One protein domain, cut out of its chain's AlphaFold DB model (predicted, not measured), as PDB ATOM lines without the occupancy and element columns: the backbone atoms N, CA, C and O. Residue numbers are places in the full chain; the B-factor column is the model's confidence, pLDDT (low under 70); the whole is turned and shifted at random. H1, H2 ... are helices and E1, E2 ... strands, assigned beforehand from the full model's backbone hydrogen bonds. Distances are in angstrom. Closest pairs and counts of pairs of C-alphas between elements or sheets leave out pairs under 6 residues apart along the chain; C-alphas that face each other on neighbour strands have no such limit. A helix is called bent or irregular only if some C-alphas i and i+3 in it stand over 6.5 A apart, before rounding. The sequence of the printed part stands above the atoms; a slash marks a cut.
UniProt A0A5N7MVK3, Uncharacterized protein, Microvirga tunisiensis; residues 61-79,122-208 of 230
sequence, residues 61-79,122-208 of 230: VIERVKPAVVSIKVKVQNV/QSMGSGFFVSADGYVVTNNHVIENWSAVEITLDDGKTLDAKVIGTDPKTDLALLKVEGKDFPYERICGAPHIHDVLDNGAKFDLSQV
ATOM      1  N   VAL A  61     -44.686  21.525 -45.797       73.19
ATOM      2  CA  VAL A  61     -43.394  21.977 -45.251       73.19
ATOM      3  C   VAL A  61     -42.759  20.865 -44.425       73.19
ATOM      4  O   VAL A  61     -41.585  20.559 -44.620       73.19
ATOM      5  N   ILE A  62     -43.539  20.221 -43.550       77.06
ATOM      6  CA  ILE A  62     -43.075  19.093 -42.735       77.06
ATOM      7  C   ILE A  62     -42.567  17.950 -43.620       77.06
ATOM      8  O   ILE A  62     -41.503  17.409 -43.340       77.06
ATOM      9  N   GLU A  63     -43.287  17.570 -44.676       73.69
ATOM     10  CA  GLU A  63     -42.856  16.514 -45.601       73.69
ATOM     11  C   GLU A  63     -41.532  16.843 -46.292       73.69
ATOM     12  O   GLU A  63     -40.723  15.943 -46.509       73.69
ATOM     13  N   ARG A  64     -41.268  18.125 -46.565       75.56
ATOM     14  CA  ARG A  64     -40.003  18.571 -47.151       75.56
ATOM     15  C   ARG A  64     -38.840  18.554 -46.158       75.56
ATOM     16  O   ARG A  64     -37.749  18.163 -46.551       75.56
ATOM     17  N   VAL A  65     -39.064  18.944 -44.899       75.00
ATOM     18  CA  VAL A  65     -37.987  19.031 -43.887       75.00
ATOM     19  C   VAL A  65     -37.737  17.723 -43.135       75.00
ATOM     20  O   VAL A  65     -36.651  17.525 -42.599       75.00
ATOM     21  N   LYS A  66     -38.722  16.818 -43.095       74.25
ATOM     22  CA  LYS A  66     -38.651  15.528 -42.389       74.25
ATOM     23  C   LYS A  66     -37.374  14.733 -42.683       74.25
ATOM     24  O   LYS A  66     -36.761  14.300 -41.712       74.25
ATOM     25  N   PRO A  67     -36.943  14.568 -43.951       73.38
ATOM     26  CA  PRO A  67     -35.758  13.771 -44.264       73.38
ATOM     27  C   PRO A  67     -34.461  14.344 -43.683       73.38
ATOM     28  O   PRO A  67     -33.505  13.606 -43.479       73.38
ATOM     29  N   ALA A  68     -34.406  15.654 -43.422       72.62
ATOM     30  CA  ALA A  68     -33.212  16.302 -42.890       72.62
ATOM     31  C   ALA A  68     -33.087  16.172 -41.363       72.62
ATOM     32  O   ALA A  68     -31.994  16.381 -40.832       72.62
ATOM     33  N   VAL A  69     -34.173  15.841 -40.650       78.19
ATOM     34  CA  VAL A  69     -34.192  15.742 -39.183       78.19
ATOM     35  C   VAL A  69     -33.815  14.331 -38.749       78.19
ATOM     36  O   VAL A  69     -34.445  13.352 -39.135       78.19
ATOM     37  N   VAL A  70     -32.815  14.233 -37.879       81.88
ATOM     38  CA  VAL A  70     -32.302  12.970 -37.347       81.88
ATOM     39  C   VAL A  70     -32.493  12.870 -35.842       81.88
ATOM     40  O   VAL A  70     -32.474  13.867 -35.114       81.88
ATOM     41  N   SER A  71     -32.636  11.637 -35.362       80.88
ATOM     42  CA  SER A  71     -32.589  11.341 -33.935       80.88
ATOM     43  C   SER A  71     -31.146  11.083 -33.524       80.88
ATOM     44  O   SER A  71     -30.427  10.316 -34.160       80.88
ATOM     45  N   ILE A  72     -30.712  11.717 -32.443       79.88
ATOM     46  CA  ILE A  72     -29.360  11.577 -31.912       79.88
ATOM     47  C   ILE A  72     -29.455  10.817 -30.598       79.88
ATOM     48  O   ILE A  72     -30.191  11.205 -29.689       79.88
ATOM     49  N   LYS A  73     -28.704   9.724 -30.500       76.19
ATOM     50  CA  LYS A  73     -28.577   8.909 -29.297       76.19
ATOM     51  C   LYS A  73     -27.136   8.966 -28.827       76.19
ATOM     52  O   LYS A  73     -26.210   8.536 -29.505       76.19
ATOM     53  N   VAL A  74     -26.941   9.493 -27.634       75.06
ATOM     54  CA  VAL A  74     -25.627   9.638 -27.026       75.06
ATOM     55  C   VAL A  74     -25.495   8.603 -25.924       75.06
ATOM     56  O   VAL A  74     -26.304   8.547 -24.994       75.06
ATOM     57  N   LYS A  75     -24.455   7.777 -26.025       73.06
ATOM     58  CA  LYS A  75     -24.066   6.844 -24.971       73.06
ATOM     59  C   LYS A  75     -22.997   7.516 -24.116       73.06
ATOM     60  O   LYS A  75     -21.895   7.808 -24.591       73.06
ATOM     61  N   VAL A  76     -23.318   7.736 -22.846       63.44
ATOM     62  CA  VAL A  76     -22.351   8.153 -21.829       63.44
ATOM     63  C   VAL A  76     -21.717   6.885 -21.255       63.44
ATOM     64  O   VAL A  76     -22.386   6.078 -20.607       63.44
ATOM     65  N   GLN A  77     -20.429   6.663 -21.508       49.44
ATOM     66  CA  GLN A  77     -19.607   5.809 -20.656       49.44
ATOM     67  C   GLN A  77     -19.013   6.707 -19.582       49.44
ATOM     68  O   GLN A  77     -18.232   7.611 -19.865       49.44
ATOM     69  N   ASN A  78     -19.376   6.463 -18.327       58.75
ATOM     70  CA  ASN A  78     -18.714   7.172 -17.246       58.75
ATOM     71  C   ASN A  78     -17.199   6.948 -17.324       58.75
ATOM     72  O   ASN A  78     -16.724   5.809 -17.410       58.75
ATOM     73  N   VAL A  79     -16.469   8.063 -17.243       48.09
ATOM     74  CA  VAL A  79     -15.120   8.103 -16.691       48.09
ATOM     75  C   VAL A  79     -15.151   7.270 -15.419       48.09
ATOM     76  O   VAL A  79     -15.967   7.521 -14.532       48.09
ATOM     77  N   GLN A 122     -28.024   7.365 -20.918       69.50
ATOM     78  CA  GLN A 122     -28.338   7.577 -22.326       69.50
ATOM     79  C   GLN A 122     -28.992   8.946 -22.436       69.50
ATOM     80  O   GLN A 122     -30.004   9.202 -21.787       69.50
ATOM     81  N   SER A 123     -28.393   9.824 -23.233       73.38
ATOM     82  CA  SER A 123     -29.004  11.091 -23.621       73.38
ATOM     83  C   SER A 123     -29.590  10.919 -25.018       73.38
ATOM     84  O   SER A 123     -28.982  10.291 -25.888       73.38
ATOM     85  N   MET A 124     -30.805  11.417 -25.221       83.69
ATOM     86  CA  MET A 124     -31.484  11.390 -26.511       83.69
ATOM     87  C   MET A 124     -31.843  12.817 -26.895       83.69
ATOM     88  O   MET A 124     -32.396  13.561 -26.089       83.69
ATOM     89  N   GLY A 125     -31.557  13.177 -28.138       86.25
ATOM     90  CA  GLY A 125     -31.893  14.474 -28.699       86.25
ATOM     91  C   GLY A 125     -32.212  14.382 -30.183       86.25
ATOM     92  O   GLY A 125     -32.369  13.299 -30.756       86.25
ATOM     93  N   SER A 126     -32.314  15.546 -30.807       86.00
ATOM     94  CA  SER A 126     -32.555  15.704 -32.237       86.00
ATOM     95  C   SER A 126     -31.485  16.592 -32.847       86.00
ATOM     96  O   SER A 126     -31.001  17.516 -32.197       86.00
ATOM     97  N   GLY A 127     -31.184  16.358 -34.115       89.00
ATOM     98  CA  GLY A 127     -30.363  17.253 -34.918       89.00
ATOM     99  C   GLY A 127     -30.800  17.218 -36.370       89.00
ATOM    100  O   GLY A 127     -31.813  16.607 -36.710       89.00
ATOM    101  N   PHE A 128     -30.040  17.875 -37.232       88.69
ATOM    102  CA  PHE A 128     -30.298  17.849 -38.667       88.69
ATOM    103  C   PHE A 128     -29.006  17.925 -39.469       88.69
ATOM    104  O   PHE A 128     -28.014  18.519 -39.031       88.69
ATOM    105  N   PHE A 129     -29.019  17.313 -40.650       89.81
ATOM    106  CA  PHE A 129     -27.908  17.404 -41.587       89.81
ATOM    107  C   PHE A 129     -27.861  18.796 -42.220       89.81
ATOM    108  O   PHE A 129     -28.857  19.298 -42.738       89.81
ATOM    109  N   VAL A 130     -26.673  19.394 -42.224       87.56
ATOM    110  CA  VAL A 130     -26.400  20.701 -42.852       87.56
ATOM    111  C   VAL A 130     -25.601  20.579 -44.146       87.56
ATOM    112  O   VAL A 130     -25.382  21.571 -44.842       87.56
ATOM    113  N   SER A 131     -25.150  19.367 -44.477       87.25
ATOM    114  CA  SER A 131     -24.413  19.082 -45.702       87.25
ATOM    115  C   SER A 131     -24.488  17.601 -46.091       87.25
ATOM    116  O   SER A 131     -24.547  16.727 -45.223       87.25
ATOM    117  N   ALA A 132     -24.449  17.323 -47.399       87.62
ATOM    118  CA  ALA A 132     -24.560  15.978 -47.979       87.62
ATOM    119  C   ALA A 132     -23.419  15.028 -47.588       87.62
ATOM    120  O   ALA A 132     -23.546  13.812 -47.704       87.62
ATOM    121  N   ASP A 133     -22.292  15.568 -47.145       87.44
ATOM    122  CA  ASP A 133     -21.137  14.808 -46.684       87.44
ATOM    123  C   ASP A 133     -21.247  14.389 -45.210       87.44
ATOM    124  O   ASP A 133     -20.342  13.739 -44.699       87.44
ATOM    125  N   GLY A 134     -22.352  14.698 -44.525       89.62
ATOM    126  CA  GLY A 134     -22.666  14.126 -43.215       89.62
ATOM    127  C   GLY A 134     -22.309  15.011 -42.025       89.62
ATOM    128  O   GLY A 134     -22.051  14.493 -40.938       89.62
ATOM    129  N   TYR A 135     -22.276  16.331 -42.206       91.12
ATOM    130  CA  TYR A 135     -22.249  17.261 -41.075       91.12
ATOM    131  C   TYR A 135     -23.638  17.393 -40.456       91.12
ATOM    132  O   TYR A 135     -24.610  17.666 -41.164       91.12
ATOM    133  N   VAL A 136     -23.714  17.244 -39.136       90.50
ATOM    134  CA  VAL A 136     -24.951  17.332 -38.354       90.50
ATOM    135  C   VAL A 136     -24.799  18.393 -37.277       90.50
ATOM    136  O   VAL A 136     -23.795  18.420 -36.567       90.50
ATOM    137  N   VAL A 137     -25.810  19.245 -37.138       90.62
ATOM    138  CA  VAL A 137     -25.905  20.213 -36.040       90.62
ATOM    139  C   VAL A 137     -26.886  19.696 -34.993       90.62
ATOM    140  O   VAL A 137     -27.961  19.195 -35.325       90.62
ATOM    141  N   THR A 138     -26.500  19.814 -33.726       91.62
ATOM    142  CA  THR A 138     -27.300  19.447 -32.551       91.62
ATOM    143  C   THR A 138     -27.056  20.439 -31.424       91.62
ATOM    144  O   THR A 138     -26.157  21.276 -31.503       91.62
ATOM    145  N   ASN A 139     -27.821  20.320 -30.347       91.44
ATOM    146  CA  ASN A 139     -27.527  21.029 -29.116       91.44
ATOM    147  C   ASN A 139     -26.270  20.477 -28.432       91.44
ATOM    148  O   ASN A 139     -26.041  19.263 -28.420       91.44
ATOM    149  N   ASN A 140     -25.484  21.358 -27.817       89.75
ATOM    150  CA  ASN A 140     -24.289  20.974 -27.067       89.75
ATOM    151  C   ASN A 140     -24.642  20.144 -25.826       89.75
ATOM    152  O   ASN A 140     -24.015  19.114 -25.594       89.75
ATOM    153  N   HIS A 141     -25.678  20.525 -25.073       89.44
ATOM    154  CA  HIS A 141     -26.087  19.785 -23.873       89.44
ATOM    155  C   HIS A 141     -26.507  18.333 -24.168       89.44
ATOM    156  O   HIS A 141     -26.376  17.466 -23.310       89.44
ATOM    157  N   VAL A 142     -26.987  18.034 -25.386       86.06
ATOM    158  CA  VAL A 142     -27.375  16.664 -25.782       86.06
ATOM    159  C   VAL A 142     -26.163  15.744 -25.791       86.06
ATOM    160  O   VAL A 142     -26.272  14.580 -25.401       86.06
ATOM    161  N   ILE A 143     -25.021  16.271 -26.224       86.12
ATOM    162  CA  ILE A 143     -23.763  15.539 -26.302       86.12
ATOM    163  C   ILE A 143     -22.863  15.815 -25.095       86.12
ATOM    164  O   ILE A 143     -21.708  15.426 -25.115       86.12
ATOM    165  N   GLU A 144     -23.323  16.480 -24.039       79.56
ATOM    166  CA  GLU A 144     -22.463  16.758 -22.889       79.56
ATOM    167  C   GLU A 144     -22.047  15.444 -22.198       79.56
ATOM    168  O   GLU A 144     -22.864  14.549 -21.987       79.56
ATOM    169  N   ASN A 145     -20.754  15.295 -21.881       74.94
ATOM    170  CA  ASN A 145     -20.171  14.071 -21.303       74.94
ATOM    171  C   ASN A 145     -20.342  12.796 -22.157       74.94
ATOM    172  O   ASN A 145     -20.357  11.682 -21.634       74.94
ATOM    173  N   TRP A 146     -20.455  12.935 -23.479       75.38
ATOM    174  CA  TRP A 146     -20.540  11.802 -24.398       75.38
ATOM    175  C   TRP A 146     -19.283  10.915 -24.377       75.38
ATOM    176  O   TRP A 146     -18.161  11.380 -24.175       75.38
ATOM    177  N   SER A 147     -19.459   9.622 -24.653       78.81
ATOM    178  CA  SER A 147     -18.337   8.700 -24.918       78.81
ATOM    179  C   SER A 147     -18.432   8.049 -26.284       78.81
ATOM    180  O   SER A 147     -17.417   7.801 -26.925       78.81
ATOM    181  N   ALA A 148     -19.657   7.812 -26.743       83.25
ATOM    182  CA  ALA A 148     -19.961   7.495 -28.127       83.25
ATOM    183  C   ALA A 148     -21.240   8.234 -28.529       83.25
ATOM    184  O   ALA A 148     -22.203   8.286 -27.755       83.25
ATOM    185  N   VAL A 149     -21.245   8.814 -29.727       87.00
ATOM    186  CA  VAL A 149     -22.425   9.459 -30.310       87.00
ATOM    187  C   VAL A 149     -22.879   8.618 -31.493       87.00
ATOM    188  O   VAL A 149     -22.118   8.403 -32.432       87.00
ATOM    189  N   GLU A 150     -24.122   8.159 -31.438       89.56
ATOM    190  CA  GLU A 150     -24.778   7.408 -32.501       89.56
ATOM    191  C   GLU A 150     -25.942   8.241 -33.051       89.56
ATOM    192  O   GLU A 150     -26.770   8.771 -32.308       89.56
ATOM    193  N   ILE A 151     -26.035   8.358 -34.369       88.69
ATOM    194  CA  ILE A 151     -27.128   9.052 -35.049       88.69
ATOM    195  C   ILE A 151     -28.024   8.002 -35.686       88.69
ATOM    196  O   ILE A 151     -27.555   7.160 -36.443       88.69
ATOM    197  N   THR A 152     -29.313   8.040 -35.365       87.69
ATOM    198  CA  THR A 152     -30.331   7.198 -35.992       87.69
ATOM    199  C   THR A 152     -31.073   8.018 -37.048       87.69
ATOM    200  O   THR A 152     -31.676   9.048 -36.729       87.69
ATOM    201  N   LEU A 153     -31.022   7.562 -38.297       85.75
ATOM    202  CA  LEU A 153     -31.771   8.136 -39.412       85.75
ATOM    203  C   LEU A 153     -33.246   7.711 -39.359       85.75
ATOM    204  O   LEU A 153     -33.631   6.807 -38.613       85.75
ATOM    205  N   ASP A 154     -34.074   8.366 -40.164       78.62
ATOM    206  CA  ASP A 154     -35.500   8.068 -40.317       78.62
ATOM    207  C   ASP A 154     -35.759   6.655 -40.869       78.62
ATOM    208  O   ASP A 154     -36.723   6.001 -40.472       78.62
ATOM    209  N   ASP A 155     -34.857   6.148 -41.711       81.19
ATOM    210  CA  ASP A 155     -34.868   4.775 -42.224       81.19
ATOM    211  C   ASP A 155     -34.455   3.711 -41.183       81.19
ATOM    212  O   ASP A 155     -34.447   2.512 -41.478       81.19
ATOM    213  N   GLY A 156     -34.129   4.133 -39.957       83.31
ATOM    214  CA  GLY A 156     -33.735   3.274 -38.844       83.31
ATOM    215  C   GLY A 156     -32.263   2.860 -38.848       83.31
ATOM    216  O   GLY A 156     -31.850   2.119 -37.951       83.31
ATOM    217  N   LYS A 157     -31.449   3.318 -39.809       86.44
ATOM    218  CA  LYS A 157     -30.001   3.077 -39.786       86.44
ATOM    219  C   LYS A 157     -29.345   3.874 -38.666       86.44
ATOM    220  O   LYS A 157     -29.660   5.041 -38.455       86.44
ATOM    221  N   THR A 158     -28.381   3.249 -37.997       88.81
ATOM    222  CA  THR A 158     -27.551   3.896 -36.976       88.81
ATOM    223  C   THR A 158     -26.148   4.122 -37.524       88.81
ATOM    224  O   THR A 158     -25.549   3.196 -38.071       88.81
ATOM    225  N   LEU A 159     -25.627   5.337 -37.371       90.25
ATOM    226  CA  LEU A 159     -24.284   5.737 -37.781       90.25
ATOM    227  C   LEU A 159     -23.492   6.260 -36.585       90.25
ATOM    228  O   LEU A 159     -24.015   7.035 -35.787       90.25
ATOM    229  N   ASP A 160     -22.216   5.900 -36.515       91.31
ATOM    230  CA  ASP A 160     -21.293   6.494 -35.552       91.31
ATOM    231  C   ASP A 160     -20.920   7.916 -35.983       91.31
ATOM    232  O   ASP A 160     -20.595   8.172 -37.149       91.31
ATOM    233  N   ALA A 161     -20.937   8.842 -35.027       91.19
ATOM    234  CA  ALA A 161     -20.604  10.240 -35.246       91.19
ATOM    235  C   ALA A 161     -19.394  10.675 -34.413       91.19
ATOM    236  O   ALA A 161     -19.218  10.290 -33.257       91.19
ATOM    237  N   LYS A 162     -18.572  11.539 -35.005       91.00
ATOM    238  CA  LYS A 162     -17.443  12.212 -34.356       91.00
ATOM    239  C   LYS A 162     -17.818  13.655 -34.056       91.00
ATOM    240  O   LYS A 162     -18.392  14.332 -34.907       91.00
ATOM    241  N   VAL A 163     -17.450  14.149 -32.880       89.81
ATOM    242  CA  VAL A 163     -17.602  15.571 -32.551       89.81
ATOM    243  C   VAL A 163     -16.483  16.362 -33.219       89.81
ATOM    244  O   VAL A 163     -15.307  16.094 -32.983       89.81
ATOM    245  N   ILE A 164     -16.855  17.329 -34.054       89.56
ATOM    246  CA  ILE A 164     -15.917  18.230 -34.737       89.56
ATOM    247  C   ILE A 164     -15.679  19.490 -33.904       89.56
ATOM    248  O   ILE A 164     -14.555  19.979 -33.824       89.56
ATOM    249  N   GLY A 165     -16.725  19.999 -33.252       87.75
ATOM    250  CA  GLY A 165     -16.635  21.179 -32.402       87.75
ATOM    251  C   GLY A 165     -17.903  21.417 -31.593       87.75
ATOM    252  O   GLY A 165     -18.982  20.942 -31.951       87.75
ATOM    253  N   THR A 166     -17.762  22.167 -30.505       88.06
ATOM    254  CA  THR A 166     -18.863  22.574 -29.631       88.06
ATOM    255  C   THR A 166     -18.751  24.050 -29.279       88.06
ATOM    256  O   THR A 166     -17.650  24.581 -29.122       88.06
ATOM    257  N   ASP A 167     -19.901  24.700 -29.137       87.38
ATOM    258  CA  ASP A 167     -20.039  26.069 -28.661       87.38
ATOM    259  C   ASP A 167     -21.003  26.108 -27.462       87.38
ATOM    260  O   ASP A 167     -22.226  26.179 -27.629       87.38
ATOM    261  N   PRO A 168     -20.470  26.092 -26.227       86.69
ATOM    262  CA  PRO A 168     -21.282  26.167 -25.018       86.69
ATOM    263  C   PRO A 168     -22.064  27.477 -24.869       86.69
ATOM    264  O   PRO A 168     -23.036  27.509 -24.120       86.69
ATOM    265  N   LYS A 169     -21.661  28.573 -25.536       87.56
ATOM    266  CA  LYS A 169     -22.344  29.873 -25.394       87.56
ATOM    267  C   LYS A 169     -23.682  29.895 -26.119       87.56
ATOM    268  O   LYS A 169     -24.615  30.533 -25.643       87.56
ATOM    269  N   THR A 170     -23.746  29.237 -27.273       85.94
ATOM    270  CA  THR A 170     -24.959  29.134 -28.094       85.94
ATOM    271  C   THR A 170     -25.681  27.799 -27.920       85.94
ATOM    272  O   THR A 170     -26.737  27.609 -28.513       85.94
ATOM    273  N   ASP A 171     -25.145  26.907 -27.078       89.00
ATOM    274  CA  ASP A 171     -25.621  25.536 -26.881       89.00
ATOM    275  C   ASP A 171     -25.680  24.738 -28.196       89.00
ATOM    276  O   ASP A 171     -26.616  23.986 -28.443       89.00
ATOM    277  N   LEU A 172     -24.669  24.885 -29.056       89.62
ATOM    278  CA  LEU A 172     -24.606  24.212 -30.355       89.62
ATOM    279  C   LEU A 172     -23.385  23.300 -30.462       89.62
ATOM    280  O   LEU A 172     -22.321  23.567 -29.910       89.62
ATOM    281  N   ALA A 173     -23.531  22.218 -31.214       89.94
ATOM    282  CA  ALA A 173     -22.463  21.280 -31.503       89.94
ATOM    283  C   ALA A 173     -22.524  20.798 -32.951       89.94
ATOM    284  O   ALA A 173     -23.602  20.590 -33.513       89.94
ATOM    285  N   LEU A 174     -21.342  20.595 -33.532       91.12
ATOM    286  CA  LEU A 174     -21.166  20.032 -34.860       91.12
ATOM    287  C   LEU A 174     -20.620  18.610 -34.762       91.12
ATOM    288  O   LEU A 174     -19.546  18.363 -34.203       91.12
ATOM    289  N   LEU A 175     -21.348  17.691 -35.379       91.81
ATOM    290  CA  LEU A 175     -21.002  16.289 -35.515       91.81
ATOM    291  C   LEU A 175     -20.691  15.959 -36.977       91.81
ATOM    292  O   LEU A 175     -21.203  16.599 -37.897       91.81
ATOM    293  N   LYS A 176     -19.890  14.919 -37.192       92.38
ATOM    294  CA  LYS A 176     -19.592  14.351 -38.506       92.38
ATOM    295  C   LYS A 176     -19.824  12.850 -38.495       92.38
ATOM    296  O   LYS A 176     -19.237  12.149 -37.673       92.38
ATOM    297  N   VAL A 177     -20.619  12.362 -39.440       92.44
ATOM    298  CA  VAL A 177     -20.746  10.928 -39.740       92.44
ATOM    299  C   VAL A 177     -19.951  10.570 -40.988       92.44
ATOM    300  O   VAL A 177     -19.695  11.418 -41.845       92.44
ATOM    301  N   GLU A 178     -19.534   9.316 -41.098       91.44
ATOM    302  CA  GLU A 178     -18.912   8.801 -42.319       91.44
ATOM    303  C   GLU A 178     -19.999   8.450 -43.345       91.44
ATOM    304  O   GLU A 178     -20.971   7.765 -43.029       91.44
ATOM    305  N   GLY A 179     -19.842   8.922 -44.582       87.62
ATOM    306  CA  GLY A 179     -20.805   8.695 -45.657       87.62
ATOM    307  C   GLY A 179     -20.904   9.874 -46.619       87.62
ATOM    308  O   GLY A 179     -20.171  10.858 -46.495       87.62
ATOM    309  N   LYS A 180     -21.788   9.737 -47.609       84.44
ATOM    310  CA  LYS A 180     -22.098  10.740 -48.631       84.44
ATOM    311  C   LYS A 180     -23.580  10.642 -48.995       84.44
ATOM    312  O   LYS A 180     -24.211   9.628 -48.704       84.44
ATOM    313  N   ASP A 181     -24.086  11.681 -49.651       86.06
ATOM    314  CA  ASP A 181     -25.454  11.772 -50.174       86.06
ATOM    315  C   ASP A 181     -26.547  11.763 -49.091       86.06
ATOM    316  O   ASP A 181     -27.650  11.258 -49.297       86.06
ATOM    317  N   PHE A 182     -26.256  12.355 -47.928       86.44
ATOM    318  CA  PHE A 182     -27.264  12.545 -46.888       86.44
ATOM    319  C   PHE A 182     -28.273  13.637 -47.276       86.44
ATOM    320  O   PHE A 182     -27.865  14.677 -47.804       86.44
ATOM    321  N   PRO A 183     -29.577  13.450 -46.996       85.19
ATOM    322  CA  PRO A 183     -30.553  14.528 -47.104       85.19
ATOM    323  C   PRO A 183     -30.183  15.628 -46.109       85.19
ATOM    324  O   PRO A 183     -30.016  15.351 -44.926       85.19
ATOM    325  N   TYR A 184     -30.025  16.862 -46.579       85.19
ATOM    326  CA  TYR A 184     -29.587  17.982 -45.750       85.19
ATOM    327  C   TYR A 184     -30.357  19.251 -46.081       85.19
ATOM    328  O   TYR A 184     -30.772  19.454 -47.224       85.19
ATOM    329  N   GLU A 185     -30.476  20.132 -45.091       81.81
ATOM    330  CA  GLU A 185     -31.125  21.424 -45.262       81.81
ATOM    331  C   GLU A 185     -30.082  22.540 -45.329       81.81
ATOM    332  O   GLU A 185     -29.152  22.617 -44.518       81.81
ATOM    333  N   ARG A 186     -30.224  23.440 -46.308       76.31
ATOM    334  CA  ARG A 186     -29.355  24.616 -46.406       76.31
ATOM    335  C   ARG A 186     -29.881  25.703 -45.471       76.31
ATOM    336  O   ARG A 186     -30.980  26.213 -45.663       76.31
ATOM    337  N   ILE A 187     -29.045  26.141 -44.536       74.06
ATOM    338  CA  ILE A 187     -29.358  27.296 -43.690       74.06
ATOM    339  C   ILE A 187     -29.198  28.584 -44.508       74.06
ATOM    340  O   ILE A 187     -28.137  28.876 -45.066       74.06
ATOM    341  N   CYS A 188     -30.265  29.368 -44.588       72.50
ATOM    342  CA  CYS A 188     -30.289  30.627 -45.322       72.50
ATOM    343  C   CYS A 188     -29.504  31.716 -44.592       72.50
ATOM    344  O   CYS A 188     -29.720  31.952 -43.408       72.50
ATOM    345  N   GLY A 189     -28.608  32.402 -45.306       67.69
ATOM    346  CA  GLY A 189     -27.787  33.480 -44.742       67.69
ATOM    347  C   GLY A 189     -26.565  33.010 -43.946       67.69
ATOM    348  O   GLY A 189     -25.737  33.844 -43.592       67.69
ATOM    349  N   ALA A 190     -26.410  31.702 -43.722       66.06
ATOM    350  CA  ALA A 190     -25.205  31.136 -43.135       66.06
ATOM    351  C   ALA A 190     -24.143  30.854 -44.221       66.06
ATOM    352  O   ALA A 190     -24.498  30.465 -45.341       66.06
ATOM    353  N   PRO A 191     -22.844  31.042 -43.917       69.38
ATOM    354  CA  PRO A 191     -21.762  30.582 -44.783       69.38
ATOM    355  C   PRO A 191     -21.812  29.060 -44.960       69.38
ATOM    356  O   PRO A 191     -22.356  28.334 -44.124       69.38
ATOM    357  N   HIS A 192     -21.241  28.567 -46.060       76.44
ATOM    358  CA  HIS A 192     -21.129  27.130 -46.268       76.44
ATOM    359  C   HIS A 192     -20.284  26.498 -45.161       76.44
ATOM    360  O   HIS A 192     -19.246  27.032 -44.786       76.44
ATOM    361  N   ILE A 193     -20.718  25.334 -44.669       74.56
ATOM    362  CA  ILE A 193     -20.041  24.639 -43.566       74.56
ATOM    363  C   ILE A 193     -18.558  24.370 -43.888       74.56
ATOM    364  O   ILE A 193     -17.704  24.516 -43.022       74.56
ATOM    365  N   HIS A 194     -18.258  24.068 -45.154       74.12
ATOM    366  CA  HIS A 194     -16.904  23.850 -45.657       74.12
ATOM    367  C   HIS A 194     -16.051  25.118 -45.572       74.12
ATOM    368  O   HIS A 194     -14.959  25.069 -45.023       74.12
ATOM    369  N   ASP A 195     -16.590  26.272 -45.978       71.94
ATOM    370  CA  ASP A 195     -15.880  27.550 -45.865       71.94
ATOM    371  C   ASP A 195     -15.551  27.874 -44.397       71.94
ATOM    372  O   ASP A 195     -14.481  28.397 -44.097       71.94
ATOM    373  N   VAL A 196     -16.450  27.559 -43.457       70.62
ATOM    374  CA  VAL A 196     -16.213  27.793 -42.019       70.62
ATOM    375  C   VAL A 196     -15.091  26.896 -41.491       70.62
ATOM    376  O   VAL A 196     -14.222  27.371 -40.759       70.62
ATOM    377  N   LEU A 197     -15.093  25.621 -41.884       73.00
ATOM    378  CA  LEU A 197     -14.084  24.641 -41.477       73.00
ATOM    379  C   LEU A 197     -12.706  24.954 -42.074       73.00
ATOM    380  O   LEU A 197     -11.707  24.922 -41.353       73.00
ATOM    381  N   ASP A 198     -12.653  25.319 -43.354       70.81
ATOM    382  CA  ASP A 198     -11.409  25.576 -44.088       70.81
ATOM    383  C   ASP A 198     -10.707  26.858 -43.621       70.81
ATOM    384  O   ASP A 198      -9.479  26.938 -43.614       70.81
ATOM    385  N   ASN A 199     -11.470  27.858 -43.168       59.62
ATOM    386  CA  ASN A 199     -10.913  29.104 -42.637       59.62
ATOM    387  C   ASN A 199     -10.407  28.984 -41.188       59.62
ATOM    388  O   ASN A 199      -9.937  29.972 -40.621       59.62
ATOM    389  N   GLY A 200     -10.506  27.805 -40.560       49.88
ATOM    390  CA  GLY A 200     -10.032  27.581 -39.191       49.88
ATOM    391  C   GLY A 200     -10.750  28.435 -38.141       49.88
ATOM    392  O   GLY A 200     -10.270  28.558 -37.009       49.88
ATOM    393  N   ALA A 201     -11.894  29.029 -38.493       53.16
ATOM    394  CA  ALA A 201     -12.756  29.687 -37.535       53.16
ATOM    395  C   ALA A 201     -13.245  28.601 -36.577       53.16
ATOM    396  O   ALA A 201     -13.985  27.698 -36.967       53.16
ATOM    397  N   LYS A 202     -12.793  28.653 -35.317       50.69
ATOM    398  CA  LYS A 202     -13.409  27.853 -34.255       50.69
ATOM    399  C   LYS A 202     -14.908  28.093 -34.362       50.69
ATOM    400  O   LYS A 202     -15.290  29.258 -34.364       50.69
ATOM    401  N   PHE A 203     -15.683  27.021 -34.542       55.28
ATOM    402  CA  PHE A 203     -17.133  27.050 -34.736       55.28
ATOM    403  C   PHE A 203     -17.776  28.014 -33.728       55.28
ATOM    404  O   PHE A 203     -18.005  27.656 -32.580       55.28
ATOM    405  N   ASP A 204     -17.990  29.258 -34.150       49.00
ATOM    406  CA  ASP A 204     -18.602  30.323 -33.369       49.00
ATOM    407  C   ASP A 204     -19.867  30.704 -34.127       49.00
ATOM    408  O   ASP A 204     -19.853  31.458 -35.104       49.00
ATOM    409  N   LEU A 205     -20.968  30.079 -33.718       53.06
ATOM    410  CA  LEU A 205     -22.266  30.231 -34.366       53.06
ATOM    411  C   LEU A 205     -22.985  31.506 -33.905       53.06
ATOM    412  O   LEU A 205     -24.098  31.769 -34.356       53.06
ATOM    413  N   SER A 206     -22.328  32.363 -33.111       50.28
ATOM    414  CA  SER A 206     -22.831  33.707 -32.800       50.28
ATOM    415  C   SER A 206     -22.992  34.600 -34.038       50.28
ATOM    416  O   SER A 206     -23.671  35.624 -33.969       50.28
ATOM    417  N   GLN A 207     -22.418  34.204 -35.182       43.78
ATOM    418  CA  GLN A 207     -22.583  34.895 -36.465       43.78
ATOM    419  C   GLN A 207     -23.751  34.388 -37.321       43.78
ATOM    420  O   GLN A 207     -24.023  34.971 -38.373       43.78
ATOM    421  N   VAL A 208     -24.480  33.351 -36.892       46.38
ATOM    422  CA  VAL A 208     -25.744  32.961 -37.533       46.38
ATOM    423  C   VAL A 208     -26.836  33.906 -37.033       46.38
ATOM    424  O   VAL A 208     -27.604  33.607 -36.121       46.38
TER     425      VAL A 208
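AT A GLANCE: This is residues 61 to 79 and 122 to 208 of the 230 residues of an uncharacterized protein of Microvirga tunisiensis (UniProt A0A5N7MVK3). The domain is a small closed barrel of six strands, E1 to E6, with two short helices by it: H1, which leads straight into E1 and stands beside the strands at the barrel's level, and H2, which comes after a long link from E6 and meets the barrel with few contacts. Round the ring run E1, E2, E3, E6, E5, E4 and back to E1, antiparallel throughout. The printed part has 106 residues, in the order H1 E1 E2 E3 E4 E5 E6 H2; the class is mixed, helices and strands. It is compact, with a radius of gyration of the C-alphas of 13.4 A and spans of 37 by 32 by 23 A.

HOW THE PARTS SIT: E1, residues 69 to 75, has E2, residues 122 to 131, on one side and E4, residues 148 to 152, on the other side. Within hydrogen-bond range are N 72 and O 125 of E1 and E2, 2.8 A, and N 73 and O 150 of E1 and E4, 2.8 A. E5, residues 158 to 167, bends by 65 degrees at residue 164; its pairing is staggered, with E4 over 158 to 161, where N 159 and O 151 are 2.8 A apart, and with E6, residues 172 to 177, over 161 to 167, where N 162 and O 176 are 2.8 A apart. E4, E5 and E6 form a meander, each strand the antiparallel neighbour of the one before. With E3, residues 135 to 139, they make a Greek key, E3 being the antiparallel neighbour of E6, with N 136 and O 175 2.9 A apart. E2 and E3 form a hairpin, with N 130 and O 135 2.9 A apart. H1, residues 61 to 68, stands at the sheet's level, at a height of 3.3 A; its closest C-alphas to E2 are those of Ala 68 and Phe 128, 5.4 A. H2, residues 193 to 198, is on the barrel, and its closest C-alphas to E2 are those of Ile 193 and Ser 131, 7.4 A. Every O i to N i+4 pair is within hydrogen-bond range in H2, and 2 of 4 are in H1, which is irregular, C-alphas 64 and 67 being 7.0 A apart.

IN THESE COORDINATES: H1 begins at C-alpha 61 (-43.394, 21.977, -45.251). E1 measures 19.6 A, E2 26.3 A, E5 24.8 A and E6 16.7 A from first to last C-alpha; E3 measures 13.6 A, E4 13.0 A, H1 11.9 A and H2 8.7 A. H2 ends at C-alpha 198 (-11.409, 25.576, -44.088).

THE WHOLE: The two C-alphas farthest apart, those of Val 61 and Val 79, are 42.5 A apart. Residues 80 to 121 are not printed, and C-alphas 79 and 122 are 14.4 A apart across this cut. The link from E6 to H2, 15 residues, is long. Mean pLDDT of the printed part is 78.9; it is under 70 at residues 76 to 79, 122, 189 to 191 and 199 to 208.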